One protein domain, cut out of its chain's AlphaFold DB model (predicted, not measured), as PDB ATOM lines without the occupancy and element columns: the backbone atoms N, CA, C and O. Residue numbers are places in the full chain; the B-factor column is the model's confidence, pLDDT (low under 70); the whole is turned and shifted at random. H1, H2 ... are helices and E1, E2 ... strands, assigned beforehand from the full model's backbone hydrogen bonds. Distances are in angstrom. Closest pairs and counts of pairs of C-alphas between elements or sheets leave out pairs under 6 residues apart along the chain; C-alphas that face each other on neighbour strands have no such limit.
ATOM      1  N   ALA A   2      93.785 115.637 129.202       59.53
ATOM      2  CA  ALA A   2      92.904 116.578 128.491       59.53
ATOM      3  C   ALA A   2      92.635 116.265 127.000       59.53
ATOM      4  O   ALA A   2      91.633 116.723 126.469       59.53
ATOM      5  N   ALA A   3      93.490 115.486 126.323       69.44
ATOM      6  CA  ALA A   3      93.395 115.287 124.870       69.44
ATOM      7  C   ALA A   3      92.213 114.409 124.415       69.44
ATOM      8  O   ALA A   3      91.677 114.636 123.338       69.44
ATOM      9  N   PHE A   4      91.806 113.414 125.215       73.25
ATOM     10  CA  PHE A   4      90.741 112.473 124.833       73.25
ATOM     11  C   PHE A   4      89.392 112.752 125.502       73.25
ATOM     12  O   PHE A   4      88.386 112.251 125.015       73.25
ATOM     13  N   GLY A   5      89.344 113.535 126.586       78.44
ATOM     14  CA  GLY A   5      88.095 113.956 127.237       78.44
ATOM     15  C   GLY A   5      87.035 112.847 127.350       78.44
ATOM     16  O   GLY A   5      87.296 111.762 127.872       78.44
ATOM     17  N   SER A   6      85.841 113.125 126.824       77.50
ATOM     18  CA  SER A   6      84.695 112.208 126.745       77.50
ATOM     19  C   SER A   6      84.876 111.066 125.731       77.50
ATOM     20  O   SER A   6      84.309 109.989 125.921       77.50
ATOM     21  N   ALA A   7      85.718 111.246 124.708       83.06
ATOM     22  CA  ALA A   7      86.004 110.236 123.683       83.06
ATOM     23  C   ALA A   7      86.733 109.003 124.235       83.06
ATOM     24  O   ALA A   7      86.712 107.934 123.623       83.06
ATOM     25  N   LEU A   8      87.343 109.126 125.418       85.12
ATOM     26  CA  LEU A   8      88.079 108.047 126.067       85.12
ATOM     27  C   LEU A   8      87.239 106.771 126.239       85.12
ATOM     28  O   LEU A   8      87.768 105.669 126.125       85.12
ATOM     29  N   VAL A   9      85.938 106.904 126.506       81.56
ATOM     30  CA  VAL A   9      85.038 105.758 126.712       81.56
ATOM     31  C   VAL A   9      84.795 104.983 125.411       81.56
ATOM     32  O   VAL A   9      84.624 103.770 125.456       81.56
ATOM     33  N   GLY A  10      84.838 105.654 124.257       86.44
ATOM     34  CA  GLY A  10      84.651 105.025 122.948       86.44
ATOM     35  C   GLY A  10      85.879 104.273 122.424       86.44
ATOM     36  O   GLY A  10      85.777 103.582 121.413       86.44
ATOM     37  N   LEU A  11      87.049 104.403 123.068       88.56
ATOM     38  CA  LEU A  11      88.260 103.691 122.635       88.56
ATOM     39  C   LEU A  11      88.156 102.177 122.848       88.56
ATOM     40  O   LEU A  11      88.761 101.426 122.081       88.56
ATOM     41  N   ASP A  12      87.378 101.743 123.839       88.94
ATOM     42  CA  ASP A  12      87.121 100.333 124.118       88.94
ATOM     43  C   ASP A  12      86.398  99.684 122.924       88.94
ATOM     44  O   ASP A  12      85.393 100.202 122.436       88.94
ATOM     45  N   ALA A  13      86.917  98.558 122.424       88.62
ATOM     46  CA  ALA A  13      86.442  97.954 121.175       88.62
ATOM     47  C   ALA A  13      84.948  97.576 121.211       88.62
ATOM     48  O   ALA A  13      84.267  97.681 120.194       88.62
ATOM     49  N   ASP A  14      84.419  97.193 122.377       90.19
ATOM     50  CA  ASP A  14      83.003  96.863 122.568       90.19
ATOM     51  C   ASP A  14      82.091  98.101 122.637       90.19
ATOM     52  O   ASP A  14      80.872  97.957 122.580       90.19
ATOM     53  N   LYS A  15      82.650  99.312 122.763       92.75
ATOM     54  CA  LYS A  15      81.906 100.582 122.862       92.75
ATOM     55  C   LYS A  15      81.794 101.336 121.538       92.75
ATOM     56  O   LYS A  15      81.224 102.427 121.508       92.75
ATOM     57  N   ARG A  16      82.321 100.772 120.455       94.12
ATOM     58  CA  ARG A  16      82.325 101.365 119.111       94.12
ATOM     59  C   ARG A  16      81.025 101.078 118.356       94.12
ATOM     60  O   ARG A  16      80.149 100.366 118.854       94.12
ATOM     61  N   LEU A  17      80.881 101.672 117.175       96.06
ATOM     62  CA  LEU A  17      79.845 101.295 116.209       96.06
ATOM     63  C   LEU A  17      80.062  99.854 115.724       96.06
ATOM     64  O   LEU A  17      81.164  99.314 115.817       96.06
ATOM     65  N   GLY A  18      79.011  99.234 115.192       93.69
ATOM     66  CA  GLY A  18      79.112  97.966 114.477       93.69
ATOM     67  C   GLY A  18      79.903  98.102 113.170       93.69
ATOM     68  O   GLY A  18      80.183  99.203 112.701       93.69
ATOM     69  N   LEU A  19      80.237  96.966 112.550       90.81
ATOM     70  CA  LEU A  19      81.005  96.926 111.295       90.81
ATOM     71  C   LEU A  19      80.319  97.655 110.128       90.81
ATOM     72  O   LEU A  19      80.992  98.098 109.207       90.81
ATOM     73  N   GLU A  20      78.994  97.781 110.175       92.12
ATOM     74  CA  GLU A  20      78.194  98.482 109.164       92.12
ATOM     75  C   GLU A  20      77.961  99.965 109.513       92.12
ATOM     76  O   GLU A  20      77.235 100.654 108.807       92.12
ATOM     77  N   GLY A  21      78.575 100.473 110.590       91.19
ATOM     78  CA  GLY A  21      78.427 101.861 111.041       91.19
ATOM     79  C   GLY A  21      77.218 102.115 111.947       91.19
ATOM     80  O   GLY A  21      77.011 103.242 112.384       91.19
ATOM     81  N   GLU A  22      76.449 101.078 112.277       93.94
ATOM     82  CA  GLU A  22      75.250 101.196 113.108       93.94
ATOM     83  C   GLU A  22      75.562 101.117 114.615       93.94
ATOM     84  O   GLU A  22      76.432 100.338 115.027       93.94
ATOM     85  N   PRO A  23      74.847 101.861 115.479       94.12
ATOM     86  CA  PRO A  23      74.949 101.694 116.926       94.12
ATOM     87  C   PRO A  23      74.515 100.291 117.379       94.12
ATOM     88  O   PRO A  23      73.458  99.789 116.999       94.12
ATOM     89  N   VAL A  24      75.303  99.675 118.257       93.56
ATOM     90  CA  VAL A  24      74.982  98.420 118.955       93.56
ATOM     91  C   VAL A  24      74.642  98.705 120.429       93.56
ATOM     92  O   VAL A  24      74.937  99.797 120.917       93.56
ATOM     93  N   PRO A  25      74.048  97.764 121.196       95.06
ATOM     94  CA  PRO A  25      73.611  98.029 122.577       95.06
ATOM     95  C   PRO A  25      74.702  98.535 123.532       95.06
ATOM     96  O   PRO A  25      74.402  99.132 124.561       95.06
ATOM     97  N   THR A  26      75.969  98.266 123.218       94.56
ATOM     98  CA  THR A  26      77.130  98.682 124.004       94.56
ATOM     99  C   THR A  26      77.781  99.970 123.504       94.56
ATOM    100  O   THR A  26      78.657 100.478 124.205       94.56
ATOM    101  N   THR A  27      77.369 100.508 122.348       95.12
ATOM    102  CA  THR A  27      77.953 101.715 121.750       95.12
ATOM    103  C   THR A  27      77.858 102.898 122.707       95.12
ATOM    104  O   THR A  27      76.802 103.177 123.274       95.12
ATOM    105  N   GLN A  28      78.974 103.602 122.882       93.62
ATOM    106  CA  GLN A  28      79.053 104.825 123.674       93.62
ATOM    107  C   GLN A  28      79.277 106.007 122.744       93.62
ATOM    108  O   GLN A  28      80.163 105.985 121.891       93.62
ATOM    109  N   GLN A  29      78.458 107.034 122.931       93.25
ATOM    110  CA  GLN A  29      78.569 108.295 122.218       93.25
ATOM    111  C   GLN A  29      79.194 109.351 123.121       93.25
ATOM    112  O   GLN A  29      79.069 109.306 124.346       93.25
ATOM    113  N   PHE A  30      79.861 110.310 122.504       91.06
ATOM    114  CA  PHE A  30      80.427 111.469 123.166       91.06
ATOM    115  C   PHE A  30      80.198 112.713 122.319       91.06
ATOM    116  O   PHE A  30      80.032 112.636 121.105       91.06
ATOM    117  N   GLU A  31      80.171 113.862 122.984       89.44
ATOM    118  CA  GLU A  31      79.971 115.144 122.322       89.44
ATOM    119  C   GLU A  31      81.250 115.613 121.625       89.44
ATOM    120  O   GLU A  31      82.338 115.599 122.212       89.44
ATOM    121  N   LEU A  32      81.092 116.053 120.382       88.19
ATOM    122  CA  LEU A  32      82.081 116.781 119.600       88.19
ATOM    123  C   LEU A  32      81.501 118.129 119.174       88.19
ATOM    124  O   LEU A  32      80.288 118.304 119.094       88.19
ATOM    125  N   LEU A  33      82.380 119.089 118.900       87.44
ATOM    126  CA  LEU A  33      81.982 120.359 118.310       87.44
ATOM    127  C   LEU A  33      81.894 120.179 116.791       87.44
ATOM    128  O   LEU A  33      82.910 119.900 116.156       87.44
ATOM    129  N   GLY A  34      80.691 120.310 116.238       84.44
ATOM    130  CA  GLY A  34      80.452 120.301 114.798       84.44
ATOM    131  C   GLY A  34      80.943 121.579 114.115       84.44
ATOM    132  O   GLY A  34      81.325 122.554 114.770       84.44
ATOM    133  N   ASP A  35      80.887 121.595 112.785       86.06
ATOM    134  CA  ASP A  35      81.416 122.688 111.954       86.06
ATOM    135  C   ASP A  35      80.731 124.044 112.218       86.06
ATOM    136  O   ASP A  35      81.335 125.102 112.041       86.06
ATOM    137  N   GLU A  36      79.483 124.028 112.696       90.56
ATOM    138  CA  GLU A  36      78.714 125.230 113.054       90.56
ATOM    139  C   GLU A  36      78.888 125.654 114.526       90.56
ATOM    140  O   GLU A  36      78.222 126.576 115.002       90.56
ATOM    141  N   GLY A  37      79.780 124.997 115.273       86.25
ATOM    142  CA  GLY A  37      79.976 125.258 116.702       86.25
ATOM    143  C   GLY A  37      78.881 124.669 117.599       86.25
ATOM    144  O   GLY A  37      78.783 125.034 118.771       86.25
ATOM    145  N   THR A  38      78.047 123.774 117.069       90.94
ATOM    146  CA  THR A  38      77.028 123.033 117.823       90.94
ATOM    147  C   THR A  38      77.592 121.734 118.391       90.94
ATOM    148  O   THR A  38      78.497 121.143 117.813       90.94
ATOM    149  N   SER A  39      77.055 121.278 119.525       89.06
ATOM    150  CA  SER A  39      77.403 119.965 120.078       89.06
ATOM    151  C   SER A  39      76.715 118.856 119.275       89.06
ATOM    152  O   SER A  39      75.499 118.902 119.077       89.06
ATOM    153  N   GLU A  40      77.488 117.875 118.819       91.19
ATOM    154  CA  GLU A  40      77.032 116.713 118.057       91.19
ATOM    155  C   GLU A  40      77.458 115.415 118.746       91.19
ATOM    156  O   GLU A  40      78.573 115.299 119.257       91.19
ATOM    157  N   LEU A  41      76.569 114.419 118.755       91.31
ATOM    158  CA  LEU A  41      76.876 113.098 119.298       91.31
ATOM    159  C   LEU A  41      77.635 112.268 118.269       91.31
ATOM    160  O   LEU A  41      77.144 112.012 117.172       91.31
ATOM    161  N   PHE A  42      78.802 111.786 118.671       91.56
ATOM    162  CA  PHE A  42      79.680 110.981 117.842       91.56
ATOM    163  C   PHE A  42      80.033 109.663 118.534       91.56
ATOM    164  O   PHE A  42      80.179 109.605 119.754       91.56
ATOM    165  N   ALA A  43      80.190 108.596 117.752       94.38
ATOM    166  CA  ALA A  43      80.711 107.311 118.208       94.38
ATOM    167  C   ALA A  43      81.842 106.859 117.283       94.38
ATOM    168  O   ALA A  43      81.789 107.066 116.072       94.38
ATOM    169  N   LEU A  44      82.865 106.222 117.855       93.75
ATOM    170  CA  LEU A  44      84.007 105.752 117.077       93.75
ATOM    171  C   LEU A  44      83.614 104.566 116.172       93.75
ATOM    172  O   LEU A  44      82.978 103.627 116.659       93.75
ATOM    173  N   PRO A  45      84.022 104.567 114.888       94.19
ATOM    174  CA  PRO A  45      83.858 103.423 113.994       94.19
ATOM    175  C   PRO A  45      84.653 102.188 114.443       94.19
ATOM    176  O   PRO A  45      85.694 102.300 115.101       94.19
ATOM    177  N   ALA A  46      84.190 100.998 114.053       92.94
ATOM    178  CA  ALA A  46      84.864  99.734 114.362       92.94
ATOM    179  C   ALA A  46      86.245  99.597 113.694       92.94
ATOM    180  O   ALA A  46      87.121  98.917 114.227       92.94
ATOM    181  N   ASP A  47      86.442 100.244 112.548       92.94
ATOM    182  CA  ASP A  47      87.609 100.137 111.669       92.94
ATOM    183  C   ASP A  47      88.694 101.198 111.932       92.94
ATOM    184  O   ASP A  47      89.686 101.280 111.207       92.94
ATOM    185  N   VAL A  48      88.561 101.981 113.008       90.25
ATOM    186  CA  VAL A  48      89.596 102.925 113.452       90.25
ATOM    187  C   VAL A  48      90.581 102.240 114.397       90.25
ATOM    188  O   VAL A  48      90.222 101.794 115.485       90.25
ATOM    189  N   TYR A  49      91.862 102.230 114.040       91.00
ATOM    190  CA  TYR A  49      92.931 101.690 114.883       91.00
ATOM    191  C   TYR A  49      93.837 102.815 115.376       91.00
ATOM    192  O   TYR A  49      94.307 103.637 114.593       91.00
ATOM    193  N   VAL A  50      94.104 102.834 116.683       89.50
ATOM    194  CA  VAL A  50      95.024 103.791 117.303       89.50
ATOM    195  C   VAL A  50      96.299 103.048 117.674       89.50
ATOM    196  O   VAL A  50      96.284 102.194 118.559       89.50
ATOM    197  N   LEU A  51      97.396 103.377 116.994       91.69
ATOM    198  CA  LEU A  51      98.733 102.898 117.329       91.69
ATOM    199  C   LEU A  51      99.502 104.024 118.019       91.69
ATOM    200  O   LEU A  51      99.635 105.115 117.468       91.69
ATOM    201  N   ALA A  52     100.008 103.750 119.218       87.00
ATOM    202  CA  ALA A  52     100.794 104.692 120.001       87.00
ATOM    203  C   ALA A  52     102.159 104.083 120.344       87.00
ATOM    204  O   ALA A  52     102.263 102.884 120.596       87.00
ATOM    205  N   ALA A  53     103.190 104.925 120.371       87.25
ATOM    206  CA  ALA A  53     104.511 104.584 120.881       87.25
ATOM    207  C   ALA A  53     104.778 105.416 122.138       87.25
ATOM    208  O   ALA A  53     104.524 106.620 122.151       87.25
ATOM    209  N   MET A  54     105.274 104.769 123.189       83.06
ATOM    210  CA  MET A  54     105.560 105.393 124.478       83.06
ATOM    211  C   MET A  54     106.990 105.055 124.892       83.06
ATOM    212  O   MET A  54     107.392 103.894 124.831       83.06
ATOM    213  N   ASN A  55     107.748 106.068 125.314       81.81
ATOM    214  CA  ASN A  55     109.022 105.860 125.987       81.81
ATOM    215  C   ASN A  55     108.751 105.640 127.481       81.81
ATOM    216  O   ASN A  55     108.314 106.561 128.164       81.81
ATOM    217  N   GLU A  56     108.977 104.423 127.975       78.56
ATOM    218  CA  GLU A  56     108.752 104.078 129.386       78.56
ATOM    219  C   GLU A  56     109.852 104.602 130.325       78.56
ATOM    220  O   GLU A  56     109.624 104.672 131.530       78.56
ATOM    221  N   ALA A  57     111.033 104.955 129.806       73.88
ATOM    222  CA  ALA A  57     112.152 105.432 130.623       73.88
ATOM    223  C   ALA A  57     111.942 106.863 131.145       73.88
ATOM    224  O   ALA A  57     112.513 107.242 132.169       73.88
ATOM    225  N   ASP A  58     111.132 107.657 130.440       71.12
ATOM    226  CA  ASP A  58     110.918 109.066 130.747       71.12
ATOM    227  C   ASP A  58     109.797 109.239 131.780       71.12
ATOM    228  O   ASP A  58     108.603 109.189 131.473       71.12
ATOM    229  N   THR A  59     110.192 109.460 133.034       59.59
ATOM    230  CA  THR A  59     109.272 109.708 134.151       59.59
ATOM    231  C   THR A  59     108.808 111.167 134.242       59.59
ATOM    232  O   THR A  59     108.130 111.521 135.205       59.59
ATOM    233  N   SER A  60     109.197 112.041 133.301       59.69
ATOM    234  CA  SER A  60     108.783 113.455 133.294       59.69
ATOM    235  C   SER A  60     107.342 113.663 132.819       59.69
ATOM    236  O   SER A  60     106.756 114.722 133.054       59.69
ATOM    237  N   VAL A  61     106.745 112.651 132.186       58.41
ATOM    238  CA  VAL A  61     105.342 112.667 131.775       58.41
ATOM    239  C   VAL A  61     104.466 112.383 132.995       58.41
ATOM    240  O   VAL A  61     104.717 111.431 133.732       58.41
ATOM    241  N   GLU A  62     103.425 113.202 133.205       62.56
ATOM    242  CA  GLU A  62     102.400 112.924 134.220       62.56
ATOM    243  C   GLU A  62     101.974 111.451 134.134       62.56
ATOM    244  O   GLU A  62     101.696 110.981 133.023       62.56
ATOM    245  N   PRO A  63     101.909 110.721 135.264       63.06
ATOM    246  CA  PRO A  63     101.554 109.314 135.235       63.06
ATOM    247  C   PRO A  63     100.233 109.142 134.488       63.06
ATOM    248  O   PRO A  63      99.197 109.687 134.879       63.06
ATOM    249  N   LEU A  64     100.294 108.413 133.369       68.50
ATOM    250  CA  LEU A  64      99.114 108.089 132.583       68.50
ATOM    251  C   LEU A  64      98.144 107.330 133.484       68.50
ATOM    252  O   LEU A  64      98.501 106.327 134.100       68.50
ATOM    253  N   ASP A  65      96.913 107.827 133.569       75.06
ATOM    254  CA  ASP A  65      95.878 107.198 134.377       75.06
ATOM    255  C   ASP A  65      95.662 105.750 133.930       75.06
ATOM    256  O   ASP A  65      95.557 105.442 132.740       75.06
ATOM    257  N   VAL A  66      95.549 104.862 134.911       74.75
ATOM    258  CA  VAL A  66      95.217 103.447 134.743       74.75
ATOM    259  C   VAL A  66      93.950 103.273 133.898       74.75
ATOM    260  O   VAL A  66      93.856 102.335 133.102       74.75
ATOM    261  N   ALA A  67      92.986 104.193 134.006       76.81
ATOM    262  CA  ALA A  67      91.797 104.190 133.163       76.81
ATOM    263  C   ALA A  67      92.120 104.419 131.679       76.81
ATOM    264  O   ALA A  67      91.431 103.869 130.825       76.81
ATOM    265  N   PHE A  68      93.140 105.206 131.341       82.06
ATOM    266  CA  PHE A  68      93.595 105.370 129.962       82.06
ATOM    267  C   PHE A  68      94.332 104.117 129.479       82.06
ATOM    268  O   PHE A  68      93.985 103.564 128.438       82.06
ATOM    269  N   LEU A  69      95.284 103.620 130.273       81.38
ATOM    270  CA  LEU A  69      96.136 102.488 129.893       81.38
ATOM    271  C   LEU A  69      95.355 101.193 129.635       81.38
ATOM    272  O   LEU A  69      95.670 100.484 128.687       81.38
ATOM    273  N   ARG A  70      94.293 100.904 130.404       83.56
ATOM    274  CA  ARG A  70      93.479  99.681 130.215       83.56
ATOM    275  C   ARG A  70      92.765  99.583 128.858       83.56
ATOM    276  O   ARG A  70      92.227  98.526 128.549       83.56
ATOM    277  N   ARG A  71      92.708 100.682 128.096       87.62
ATOM    278  CA  ARG A  71      92.031 100.769 126.786       87.62
ATOM    279  C   ARG A  71      92.965 100.490 125.614       87.62
ATOM    280  O   ARG A  71      92.522 100.389 124.474       87.62
ATOM    281  N   PHE A  72      94.256 100.365 125.901       88.19
ATOM    282  CA  PHE A  72      95.277  99.961 124.951       88.19
ATOM    283  C   PHE A  72      95.746  98.552 125.297       88.19
ATOM    284  O   PHE A  72      95.861  98.186 126.465       88.19
ATOM    285  N   ALA A  73      96.046  97.761 124.272       89.62
ATOM    286  CA  ALA A  73      96.801  96.531 124.444       89.62
ATOM    287  C   ALA A  73      98.297  96.893 124.424       89.62
ATOM    288  O   ALA A  73      98.795  97.278 123.361       89.62
ATOM    289  N   PRO A  74      99.021  96.829 125.559       87.56
ATOM    290  CA  PRO A  74     100.434  97.169 125.572       87.56
ATOM    291  C   PRO A  74     101.233  96.109 124.810       87.56
ATOM    292  O   PRO A  74     101.044  94.907 125.007       87.56
ATOM    293  N   TYR A  75     102.160  96.559 123.969       89.19
ATOM    294  CA  TYR A  75     103.148  95.702 123.328       89.19
ATOM    295  C   TYR A  75     104.539  96.252 123.615       89.19
ATOM    296  O   TYR A  75     104.893  97.340 123.159       89.19
ATOM    297  N   ARG A  76     105.318  95.507 124.403       85.38
ATOM    298  CA  ARG A  76     106.659  95.929 124.797       85.38
ATOM    299  C   ARG A  76     107.652  95.628 123.682       85.38
ATOM    300  O   ARG A  76     107.825  94.477 123.292       85.38
TER     301      ARG A  76
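Overview. This is residues 2 to 76 of the 225 residues of an uncharacterized protein of Mycobacterium sp. E2327 (UniProt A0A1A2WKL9). Little regular structure: mostly loops, with H1 beside E1 of the hairpin E1 and E2 near one end, H2 near H1, and residues 57 to 66 sticking out. The 75 printed residues include H1, E1, E2 and H2, in that order; the class is mixed, with 19 residues in named elements. The whole is loose, radius of gyration of the C-alphas 14.6 A, spanning 40 by 29 by 17 A.

Arrangement. The closest C-alphas of H1, residues 5 to 11, and E1, residues 30 to 33, are those of Ser 6 and Phe 30, 5.6 A apart. E1 and E2, residues 39 to 42, are antiparallel; N 30 and O 42, 2.9 A apart, are within hydrogen-bond range. H1 and H2, residues 66 to 69, are close but not clearly touching, with C-alphas Leu 8 and Phe 68 closest at 7.3 A. In H1, 0 of 3 O i to N i+4 and 2 of 4 O i to N i+3 pairs are within range; H2 is too short for an i+4 pair.

Along the chain. H1, 11.3 A long, begins at C-alpha 5 (88.095, 113.956, 127.237). E1 measures 10.2 A and E2 9.5 A. H2, 5.0 A long, ends at C-alpha 69 (96.136, 102.488, 129.893).

Size, cuts and confidence. The farthest C-alphas, Glu 36 and Ala 57, are 42.6 A apart. The printed part has no cut; links H1 to E1 and E2 to H2 are long. Residues 2 to 3 and 59 to 64 have pLDDT under 70.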